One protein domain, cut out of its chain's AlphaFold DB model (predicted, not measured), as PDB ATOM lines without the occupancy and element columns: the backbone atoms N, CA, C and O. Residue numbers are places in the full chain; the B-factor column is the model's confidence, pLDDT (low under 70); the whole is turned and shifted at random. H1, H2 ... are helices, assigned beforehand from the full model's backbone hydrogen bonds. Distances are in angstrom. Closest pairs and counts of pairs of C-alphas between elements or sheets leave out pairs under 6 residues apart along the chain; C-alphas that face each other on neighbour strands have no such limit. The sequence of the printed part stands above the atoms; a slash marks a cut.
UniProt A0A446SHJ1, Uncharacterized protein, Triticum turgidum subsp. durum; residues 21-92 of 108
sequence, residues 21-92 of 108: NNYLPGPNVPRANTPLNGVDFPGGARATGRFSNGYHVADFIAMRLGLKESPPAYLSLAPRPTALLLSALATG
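AT A GLANCE: This is residues 21 to 92 of the 108 residues of an uncharacterized protein of Triticum turgidum subsp. durum (UniProt A0A446SHJ1). There is little regular structure: a long looping stretch, residues 21 to 56, leads to H1, from which residues 65 to 73 cross the middle to the short helix H2. The path then folds back through H3 on the side away from the long stretch, and residues 79 to 84, of which 82 to 84 belong to H3, stick out. The printed part has 72 residues with three named helices, H1, H2, H3 in order, and no named strand; it is all helix by class, though only 22 residues are in named elements. It is only just compact, close to loose, with a radius of gyration of the C-alphas of 13.3 A and spans of 33 by 32 by 18 A.

IN THESE COORDINATES: H1, residues 57 to 64, begins at C-alpha 57 (-40.505, -18.727, -26.284) and is 10.6 A long. H2 is residues 74 to 77. H3, residues 82 to 91, is 14.8 A long, ending at C-alpha 91 (-22.869, -19.950, -26.160).

HOW THE PARTS SIT: H1 is apart from H2 and H3. H2 and H3 are close but not clearly touching; their closest C-alphas, of Leu 77 and Leu 85, are 6.0 A apart. Every O i to N i+4 pair is within hydrogen-bond range in H1, and 5 of 6 in H3; H2 is too short for one.

THE WHOLE: The C-alphas farthest apart, of Pro 27 and Gly 66, are 37.3 A apart. The printed part has no cut, neither link between helices is long, and no printed residue has pLDDT under 70.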
ATOM      1  N   ASN A  21     -33.734  -3.749 -26.180       97.06
ATOM      2  CA  ASN A  21     -34.355  -2.431 -26.237       97.06
ATOM      3  C   ASN A  21     -34.079  -1.538 -25.019       97.06
ATOM      4  O   ASN A  21     -34.149  -0.312 -25.116       97.06
ATOM      5  N   ASN A  22     -33.689  -2.113 -23.878       95.81
ATOM      6  CA  ASN A  22     -33.304  -1.331 -22.701       95.81
ATOM      7  C   ASN A  22     -32.015  -0.522 -22.915       95.81
ATOM      8  O   ASN A  22     -31.769   0.427 -22.176       95.81
ATOM      9  N   TYR A  23     -31.218  -0.877 -23.925       95.56
ATOM     10  CA  TYR A  23     -29.944  -0.238 -24.251       95.56
ATOM     11  C   TYR A  23     -30.026   0.692 -25.470       95.56
ATOM     12  O   TYR A  23     -29.056   1.391 -25.763       95.56
ATOM     13  N   LEU A  24     -31.154   0.718 -26.188       95.06
ATOM     14  CA  LEU A  24     -31.338   1.595 -27.343       95.06
ATOM     15  C   LEU A  24     -31.644   3.040 -26.901       95.06
ATOM     16  O   LEU A  24     -32.368   3.243 -25.916       95.06
ATOM     17  N   PRO A  25     -31.124   4.056 -27.614       94.50
ATOM     18  CA  PRO A  25     -31.380   5.457 -27.301       94.50
ATOM     19  C   PRO A  25     -32.776   5.894 -27.764       94.50
ATOM     20  O   PRO A  25     -33.328   5.364 -28.721       94.50
ATOM     21  N   GLY A  26     -33.319   6.927 -27.123       93.25
ATOM     22  CA  GLY A  26     -34.525   7.615 -27.581       93.25
ATOM     23  C   GLY A  26     -35.794   7.297 -26.774       93.25
ATOM     24  O   GLY A  26     -35.938   6.197 -26.224       93.25
ATOM     25  N   PRO A  27     -36.721   8.268 -26.684       90.44
ATOM     26  CA  PRO A  27     -37.909   8.173 -25.834       90.44
ATOM     27  C   PRO A  27     -38.962   7.195 -26.369       90.44
ATOM     28  O   PRO A  27     -39.683   6.604 -25.575       90.44
ATOM     29  N   ASN A  28     -39.015   6.979 -27.686       90.75
ATOM     30  CA  ASN A  28     -40.053   6.164 -28.330       90.75
ATOM     31  C   ASN A  28     -39.697   4.677 -28.443       90.75
ATOM     32  O   ASN A  28     -40.502   3.895 -28.933       90.75
ATOM     33  N   VAL A  29     -38.504   4.273 -27.998       94.94
ATOM     34  CA  VAL A  29     -38.117   2.860 -28.022       94.94
ATOM     35  C   VAL A  29     -39.024   2.072 -27.066       94.94
ATOM     36  O   VAL A  29     -39.059   2.391 -25.868       94.94
ATOM     37  N   PRO A  30     -39.712   1.018 -27.543       94.88
ATOM     38  CA  PRO A  30     -40.528   0.174 -26.683       94.88
ATOM     39  C   PRO A  30     -39.618  -0.578 -25.715       94.88
ATOM     40  O   PRO A  30     -38.654  -1.210 -26.141       94.88
ATOM     41  N   ARG A  31     -39.906  -0.514 -24.411       95.94
ATOM     42  CA  ARG A  31     -39.118  -1.184 -23.366       95.94
ATOM     43  C   ARG A  31     -40.016  -1.993 -22.447       95.94
ATOM     44  O   ARG A  31     -41.016  -1.488 -21.949       95.94
ATOM     45  N   ALA A  32     -39.599  -3.220 -22.166       95.25
ATOM     46  CA  ALA A  32     -40.225  -4.087 -21.175       95.25
ATOM     47  C   ALA A  32     -39.446  -4.063 -19.847       95.25
ATOM     48  O   ALA A  32     -39.094  -5.094 -19.275       95.25
ATOM     49  N   ASN A  33     -39.119  -2.858 -19.371       91.50
ATOM     50  CA  ASN A  33     -38.408  -2.618 -18.113       91.50
ATOM     51  C   ASN A  33     -39.341  -2.158 -16.979       91.50
ATOM     52  O   ASN A  33     -38.897  -1.511 -16.030       91.50
ATOM     53  N   THR A  34     -40.631  -2.494 -17.066       90.31
ATOM     54  CA  THR A  34     -41.618  -2.185 -16.024       90.31
ATOM     55  C   THR A  34     -41.798  -3.363 -15.056       90.31
ATOM     56  O   THR A  34     -41.513  -4.501 -15.434       90.31
ATOM     57  N   PRO A  35     -42.289  -3.140 -13.820       82.50
ATOM     58  CA  PRO A  35     -42.437  -4.205 -12.822       82.50
ATOM     59  C   PRO A  35     -43.299  -5.400 -13.257       82.50
ATOM     60  O   PRO A  35     -43.103  -6.501 -12.753       82.50
ATOM     61  N   LEU A  36     -44.233  -5.204 -14.195       88.94
ATOM     62  CA  LEU A  36     -45.076  -6.286 -14.713       88.94
ATOM     63  C   LEU A  36     -44.282  -7.248 -15.616       88.94
ATOM     64  O   LEU A  36     -44.578  -8.438 -15.675       88.94
ATOM     65  N   ASN A  37     -43.231  -6.760 -16.277       93.69
ATOM     66  CA  ASN A  37     -42.430  -7.516 -17.236       93.69
ATOM     67  C   ASN A  37     -41.338  -8.360 -16.561       93.69
ATOM     68  O   ASN A  37     -40.145  -8.065 -16.662       93.69
ATOM     69  N   GLY A  38     -41.738  -9.407 -15.847       94.44
ATOM     70  CA  GLY A  38     -40.823 -10.263 -15.084       94.44
ATOM     71  C   GLY A  38     -41.362 -10.715 -13.729       94.44
ATOM     72  O   GLY A  38     -40.619 -11.317 -12.958       94.44
ATOM     73  N   VAL A  39     -42.632 -10.426 -13.423       95.06
ATOM     74  CA  VAL A  39     -43.283 -10.815 -12.163       95.06
ATOM     75  C   VAL A  39     -43.231 -12.325 -11.884       95.06
ATOM     76  O   VAL A  39     -43.050 -12.718 -10.735       95.06
ATOM     77  N   ASP A  40     -43.293 -13.152 -12.928       94.50
ATOM     78  CA  ASP A  40     -43.241 -14.618 -12.873       94.50
ATOM     79  C   ASP A  40     -41.831 -15.167 -13.180       94.50
ATOM     80  O   ASP A  40     -41.633 -16.381 -13.281       94.50
ATOM     81  N   PHE A  41     -40.828 -14.300 -13.372       93.88
ATOM     82  CA  PHE A  41     -39.477 -14.738 -13.715       93.88
ATOM     83  C   PHE A  41     -38.755 -15.344 -12.494       93.88
ATOM     84  O   PHE A  41     -38.794 -14.774 -11.395       93.88
ATOM     85  N   PRO A  42     -38.046 -16.480 -12.647       92.06
ATOM     86  CA  PRO A  42     -37.312 -17.081 -11.537       92.06
ATOM     87  C   PRO A  42     -36.264 -16.137 -10.934       92.06
ATOM     88  O   PRO A  42     -35.462 -15.536 -11.643       92.06
ATOM     89  N   GLY A  43     -36.221 -16.048  -9.602       84.25
ATOM     90  CA  GLY A  43     -35.288 -15.163  -8.888       84.25
ATOM     91  C   GLY A  43     -35.882 -13.820  -8.448       84.25
ATOM     92  O   GLY A  43     -35.169 -13.018  -7.842       84.25
ATOM     93  N   GLY A  44     -37.180 -13.606  -8.683       79.56
ATOM     94  CA  GLY A  44     -37.978 -12.528  -8.096       79.56
ATOM     95  C   GLY A  44     -38.598 -11.597  -9.138       79.56
ATOM     96  O   GLY A  44     -38.123 -11.517 -10.265       79.56
ATOM     97  N   ALA A  45     -39.630 -10.856  -8.720       84.38
ATOM     98  CA  ALA A  45     -40.406  -9.934  -9.552       84.38
ATOM     99  C   ALA A  45     -39.607  -8.674  -9.944       84.38
ATOM    100  O   ALA A  45     -39.835  -7.574  -9.437       84.38
ATOM    101  N   ARG A  46     -38.610  -8.846 -10.814       89.88
ATOM    102  CA  ARG A  46     -37.785  -7.775 -11.381       89.88
ATOM    103  C   ARG A  46     -38.012  -7.704 -12.876       89.88
ATOM    104  O   ARG A  46     -38.119  -8.730 -13.537       89.88
ATOM    105  N   ALA A  47     -38.009  -6.485 -13.404       93.25
ATOM    106  CA  ALA A  47     -38.136  -6.289 -14.834       93.25
ATOM    107  C   ALA A  47     -36.958  -6.942 -15.576       93.25
ATOM    108  O   ALA A  47     -35.798  -6.691 -15.244       93.25
ATOM    109  N   THR A  48     -37.253  -7.777 -16.572       94.06
ATOM    110  CA  THR A  48     -36.235  -8.577 -17.277       94.06
ATOM    111  C   THR A  48     -35.881  -8.039 -18.657       94.06
ATOM    112  O   THR A  48     -34.905  -8.491 -19.247       94.06
ATOM    113  N   GLY A  49     -36.666  -7.100 -19.193       95.44
ATOM    114  CA  GLY A  49     -36.562  -6.677 -20.589       95.44
ATOM    115  C   GLY A  49     -37.288  -7.593 -21.576       95.44
ATOM    116  O   GLY A  49     -37.338  -7.253 -22.753       95.44
ATOM    117  N   ARG A  50     -37.887  -8.700 -21.116       96.69
ATOM    118  CA  ARG A  50     -38.797  -9.524 -21.925       96.69
ATOM    119  C   ARG A  50     -40.185  -8.909 -21.934       96.69
ATOM    120  O   ARG A  50     -40.706  -8.569 -20.875       96.69
ATOM    121  N   PHE A  51     -40.830  -8.853 -23.097       96.81
ATOM    122  CA  PHE A  51     -42.233  -8.432 -23.245       96.81
ATOM    123  C   PHE A  51     -43.199  -9.537 -22.772       96.81
ATOM    124  O   PHE A  51     -44.093  -9.971 -23.489       96.81
ATOM    125  N   SER A  52     -42.975 -10.036 -21.555       95.75
ATOM    126  CA  SER A  52     -43.687 -11.135 -20.905       95.75
ATOM    127  C   SER A  52     -43.577 -10.983 -19.385       95.75
ATOM    128  O   SER A  52     -42.686 -10.292 -18.887       95.75
ATOM    129  N   ASN A  53     -44.449 -11.658 -18.637       95.62
ATOM    130  CA  ASN A  53     -44.339 -11.750 -17.181       95.62
ATOM    131  C   ASN A  53     -43.141 -12.594 -16.729       95.62
ATOM    132  O   ASN A  53     -42.739 -12.504 -15.577       95.62
ATOM    133  N   GLY A  54     -42.568 -13.421 -17.599       94.62
ATOM    134  CA  GLY A  54     -41.495 -14.340 -17.241       94.62
ATOM    135  C   GLY A  54     -40.731 -14.808 -18.469       94.62
ATOM    136  O   GLY A  54     -40.420 -14.017 -19.360       94.62
ATOM    137  N   TYR A  55     -40.419 -16.101 -18.516       96.69
ATOM    138  CA  TYR A  55     -39.814 -16.708 -19.696       96.69
ATOM    139  C   TYR A  55     -40.699 -16.527 -20.936       96.69
ATOM    140  O   TYR A  55     -41.922 -16.664 -20.884       96.69
ATOM    141  N   HIS A  56     -40.063 -16.226 -22.062       96.44
ATOM    142  CA  HIS A  56     -40.693 -16.203 -23.384       96.44
ATOM    143  C   HIS A  56     -40.253 -17.421 -24.211       96.44
ATOM    144  O   HIS A  56     -39.460 -18.252 -23.758       96.44
ATOM    145  N   VAL A  57     -40.735 -17.536 -25.449       97.31
ATOM    146  CA  VAL A  57     -40.505 -18.727 -26.284       97.31
ATOM    147  C   VAL A  57     -39.016 -19.027 -26.524       97.31
ATOM    148  O   VAL A  57     -38.637 -20.199 -26.524       97.31
ATOM    149  N   ALA A  58     -38.147 -18.013 -26.628       98.06
ATOM    150  CA  ALA A  58     -36.712 -18.251 -26.809       98.06
ATOM    151  C   ALA A  58     -36.081 -18.943 -25.586       98.06
ATOM    152  O   ALA A  58     -35.188 -19.772 -25.746       98.06
ATOM    153  N   ASP A  59     -36.566 -18.674 -24.370       97.88
ATOM    154  CA  ASP A  59     -36.079 -19.349 -23.161       97.88
ATOM    155  C   ASP A  59     -36.468 -20.825 -23.159       97.88
ATOM    156  O   ASP A  59     -35.636 -21.692 -22.897       97.88
ATOM    157  N   PHE A  60     -37.727 -21.117 -23.493       97.62
ATOM    158  CA  PHE A  60     -38.227 -22.488 -23.559       97.62
ATOM    159  C   PHE A  60     -37.520 -23.306 -24.640       97.62
ATOM    160  O   PHE A  60     -37.161 -24.460 -24.393       97.62
ATOM    161  N   ILE A  61     -37.247 -22.710 -25.804       97.69
ATOM    162  CA  ILE A  61     -36.442 -23.351 -26.850       97.69
ATOM    163  C   ILE A  61     -35.021 -23.618 -26.337       97.69
ATOM    164  O   ILE A  61     -34.541 -24.745 -26.452       97.69
ATOM    165  N   ALA A  62     -34.368 -22.635 -25.712       97.44
ATOM    166  CA  ALA A  62     -33.020 -22.796 -25.169       97.44
ATOM    167  C   ALA A  62     -32.941 -23.934 -24.141       97.44
ATOM    168  O   ALA A  62     -32.067 -24.800 -24.234       97.44
ATOM    169  N   MET A  63     -33.897 -23.977 -23.207       96.94
ATOM    170  CA  MET A  63     -34.024 -25.054 -22.226       96.94
ATOM    171  C   MET A  63     -34.204 -26.411 -22.909       96.94
ATOM    172  O   MET A  63     -33.543 -27.384 -22.545       96.94
ATOM    173  N   ARG A  64     -35.032 -26.493 -23.959       97.06
ATOM    174  CA  ARG A  64     -35.238 -27.742 -24.711       97.06
ATOM    175  C   ARG A  64     -33.989 -28.201 -25.464       97.06
ATOM    176  O   ARG A  64     -33.805 -29.407 -25.624       97.06
ATOM    177  N   LEU A  65     -33.133 -27.264 -25.868       96.75
ATOM    178  CA  LEU A  65     -31.820 -27.502 -26.478       96.75
ATOM    179  C   LEU A  65     -30.712 -27.808 -25.448       96.75
ATOM    180  O   LEU A  65     -29.560 -28.042 -25.821       96.75
ATOM    181  N   GLY A  66     -31.044 -27.841 -24.153       95.50
ATOM    182  CA  GLY A  66     -30.111 -28.150 -23.070       95.50
ATOM    183  C   GLY A  66     -29.212 -26.981 -22.657       95.50
ATOM    184  O   GLY A  66     -28.162 -27.206 -22.056       95.50
ATOM    185  N   LEU A  67     -29.605 -25.746 -22.981       94.00
ATOM    186  CA  LEU A  67     -29.046 -24.523 -22.403       94.00
ATOM    187  C   LEU A  67     -29.816 -24.155 -21.123       94.00
ATOM    188  O   LEU A  67     -30.886 -24.695 -20.855       94.00
ATOM    189  N   LYS A  68     -29.271 -23.241 -20.312       93.12
ATOM    190  CA  LYS A  68     -29.929 -22.805 -19.067       93.12
ATOM    191  C   LYS A  68     -31.211 -22.008 -19.341       93.12
ATOM    192  O   LYS A  68     -32.230 -22.267 -18.719       93.12
ATOM    193  N   GLU A  69     -31.122 -21.037 -20.241       95.38
ATOM    194  CA  GLU A  69     -32.189 -20.131 -20.682       95.38
ATOM    195  C   GLU A  69     -31.741 -19.468 -21.994       95.38
ATOM    196  O   GLU A  69     -30.690 -19.838 -22.535       95.38
ATOM    197  N   SER A  70     -32.518 -18.520 -22.530       97.06
ATOM    198  CA  SER A  70     -32.116 -17.829 -23.755       97.06
ATOM    199  C   SER A  70     -30.757 -17.127 -23.582       97.06
ATOM    200  O   SER A  70     -30.462 -16.620 -22.498       97.06
ATOM    201  N   PRO A  71     -29.956 -17.009 -24.651       96.88
ATOM    202  CA  PRO A  71     -28.755 -16.192 -24.646       96.88
ATOM    203  C   PRO A  71     -29.018 -14.743 -24.210       96.88
ATOM    204  O   PRO A  71     -30.133 -14.244 -24.380       96.88
ATOM    205  N   PRO A  72     -27.997 -14.035 -23.697       96.12
ATOM    206  CA  PRO A  72     -28.145 -12.644 -23.284       96.12
ATOM    207  C   PRO A  72     -28.431 -11.713 -24.472       96.12
ATOM    208  O   PRO A  72     -28.045 -11.993 -25.611       96.12
ATOM    209  N   ALA A  73     -29.052 -10.565 -24.184       96.50
ATOM    210  CA  ALA A  73     -29.200  -9.456 -25.126       96.50
ATOM    211  C   ALA A  73     -27.820  -8.984 -25.610       96.50
ATOM    212  O   ALA A  73     -26.964  -8.655 -24.786       96.50
ATOM    213  N   TYR A  74     -27.604  -8.900 -26.921       95.19
ATOM    214  CA  TYR A  74     -26.348  -8.435 -27.508       95.19
ATOM    215  C   TYR A  74     -25.911  -7.069 -26.956       95.19
ATOM    216  O   TYR A  74     -24.769  -6.907 -26.523       95.19
ATOM    217  N   LEU A  75     -26.826  -6.098 -26.877       94.94
ATOM    218  CA  LEU A  75     -26.500  -4.745 -26.417       94.94
ATOM    219  C   LEU A  75     -26.148  -4.674 -24.922       94.94
ATOM    220  O   LEU A  75     -25.431  -3.766 -24.508       94.94
ATOM    221  N   SER A  76     -26.544  -5.672 -24.124       93.19
ATOM    222  CA  SER A  76     -26.111  -5.785 -22.721       93.19
ATOM    223  C   SER A  76     -24.623  -6.132 -22.569       93.19
ATOM    224  O   SER A  76     -24.034  -5.939 -21.501       93.19
ATOM    225  N   LEU A  77     -24.009  -6.634 -23.647       91.06
ATOM    226  CA  LEU A  77     -22.609  -7.042 -23.707       91.06
ATOM    227  C   LEU A  77     -21.699  -5.940 -24.257       91.06
ATOM    228  O   LEU A  77     -20.503  -5.979 -23.995       91.06
ATOM    229  N   ALA A  78     -22.244  -4.948 -24.968       79.56
ATOM    230  CA  ALA A  78     -21.475  -3.843 -25.543       79.56
ATOM    231  C   ALA A  78     -20.552  -3.104 -24.544       79.56
ATOM    232  O   ALA A  78     -19.419  -2.806 -24.916       79.56
ATOM    233  N   PRO A  79     -20.945  -2.844 -23.277       80.12
ATOM    234  CA  PRO A  79     -20.053  -2.200 -22.309       80.12
ATOM    235  C   PRO A  79     -19.043  -3.164 -21.653       80.12
ATOM    236  O   PRO A  79     -18.347  -2.776 -20.715       80.12
ATOM    237  N   ARG A  80     -18.987  -4.439 -22.060       79.50
ATOM    238  CA  ARG A  80     -18.155  -5.465 -21.413       79.50
ATOM    239  C   ARG A  80     -16.786  -5.605 -22.090       79.50
ATOM    240  O   ARG A  80     -16.670  -5.397 -23.295       79.50
ATOM    241  N   PRO A  81     -15.751  -6.040 -21.345       84.25
ATOM    242  CA  PRO A  81     -14.473  -6.443 -21.923       84.25
ATOM    243  C   PRO A  81     -14.634  -7.468 -23.051       84.25
ATOM    244  O   PRO A  81     -15.450  -8.387 -22.945       84.25
ATOM    245  N   THR A  82     -13.786  -7.378 -24.078       81.94
ATOM    246  CA  THR A  82     -13.806  -8.239 -25.275       81.94
ATOM    247  C   THR A  82     -13.850  -9.735 -24.950       81.94
ATOM    248  O   THR A  82     -14.546 -10.494 -25.618       81.94
ATOM    249  N   ALA A  83     -13.168 -10.173 -23.887       80.69
ATOM    250  CA  ALA A  83     -13.182 -11.570 -23.450       80.69
ATOM    251  C   ALA A  83     -14.584 -12.062 -23.037       80.69
ATOM    252  O   ALA A  83     -14.958 -13.191 -23.355       80.69
ATOM    253  N   LEU A  84     -15.381 -11.218 -22.371       79.06
ATOM    254  CA  LEU A  84     -16.747 -11.571 -21.977       79.06
ATOM    255  C   LEU A  84     -17.671 -11.646 -23.192       79.06
ATOM    256  O   LEU A  84     -18.479 -12.567 -23.279       79.06
ATOM    257  N   LEU A  85     -17.502 -10.744 -24.161       83.88
ATOM    258  CA  LEU A  85     -18.223 -10.818 -25.431       83.88
ATOM    259  C   LEU A  85     -17.913 -12.128 -26.170       83.88
ATOM    260  O   LEU A  85     -18.835 -12.838 -26.562       83.88
ATOM    261  N   LEU A  86     -16.633 -12.498 -26.294       85.38
ATOM    262  CA  LEU A  86     -16.221 -13.755 -26.930       85.38
ATOM    263  C   LEU A  86     -16.779 -14.987 -26.202       85.38
ATOM    264  O   LEU A  86     -17.240 -15.925 -26.851       85.38
ATOM    265  N   SER A  87     -16.802 -14.975 -24.864       85.12
ATOM    266  CA  SER A  87     -17.413 -16.064 -24.089       85.12
ATOM    267  C   SER A  87     -18.923 -16.175 -24.304       85.12
ATOM    268  O   SER A  87     -19.438 -17.284 -24.414       85.12
ATOM    269  N   ALA A  88     -19.629 -15.045 -24.418       85.00
ATOM    270  CA  ALA A  88     -21.060 -15.045 -24.686       85.00
ATOM    271  C   ALA A  88     -21.336 -15.596 -26.089       85.00
ATOM    272  O   ALA A  88     -22.141 -16.512 -26.235       85.00
ATOM    273  N   LEU A  89     -20.583 -15.145 -27.098       88.19
ATOM    274  CA  LEU A  89     -20.666 -15.656 -28.470       88.19
ATOM    275  C   LEU A  89     -20.412 -17.172 -28.552       88.19
ATOM    276  O   LEU A  89     -21.057 -17.854 -29.341       88.19
ATOM    277  N   ALA A  90     -19.566 -17.744 -27.690       90.75
ATOM    278  CA  ALA A  90     -19.360 -19.195 -27.641       90.75
ATOM    279  C   ALA A  90     -20.618 -19.991 -27.232       90.75
ATOM    280  O   ALA A  90     -20.727 -21.178 -27.541       90.75
ATOM    281  N   THR A  91     -21.570 -19.359 -26.540       91.19
ATOM    282  CA  THR A  91     -22.869 -19.950 -26.160       91.19
ATOM    283  C   THR A  91     -24.055 -19.361 -26.925       91.19
ATOM    284  O   THR A  91     -25.169 -19.881 -26.832       91.19
ATOM    285  N   GLY A  92     -23.804 -18.321 -27.723       95.81
ATOM    286  CA  GLY A  92     -24.792 -17.588 -28.499       95.81
ATOM    287  C   GLY A  92     -25.225 -16.265 -27.866       95.81
ATOM    288  O   GLY A  92     -24.910 -15.965 -26.714       95.81
TER     289      GLY A  92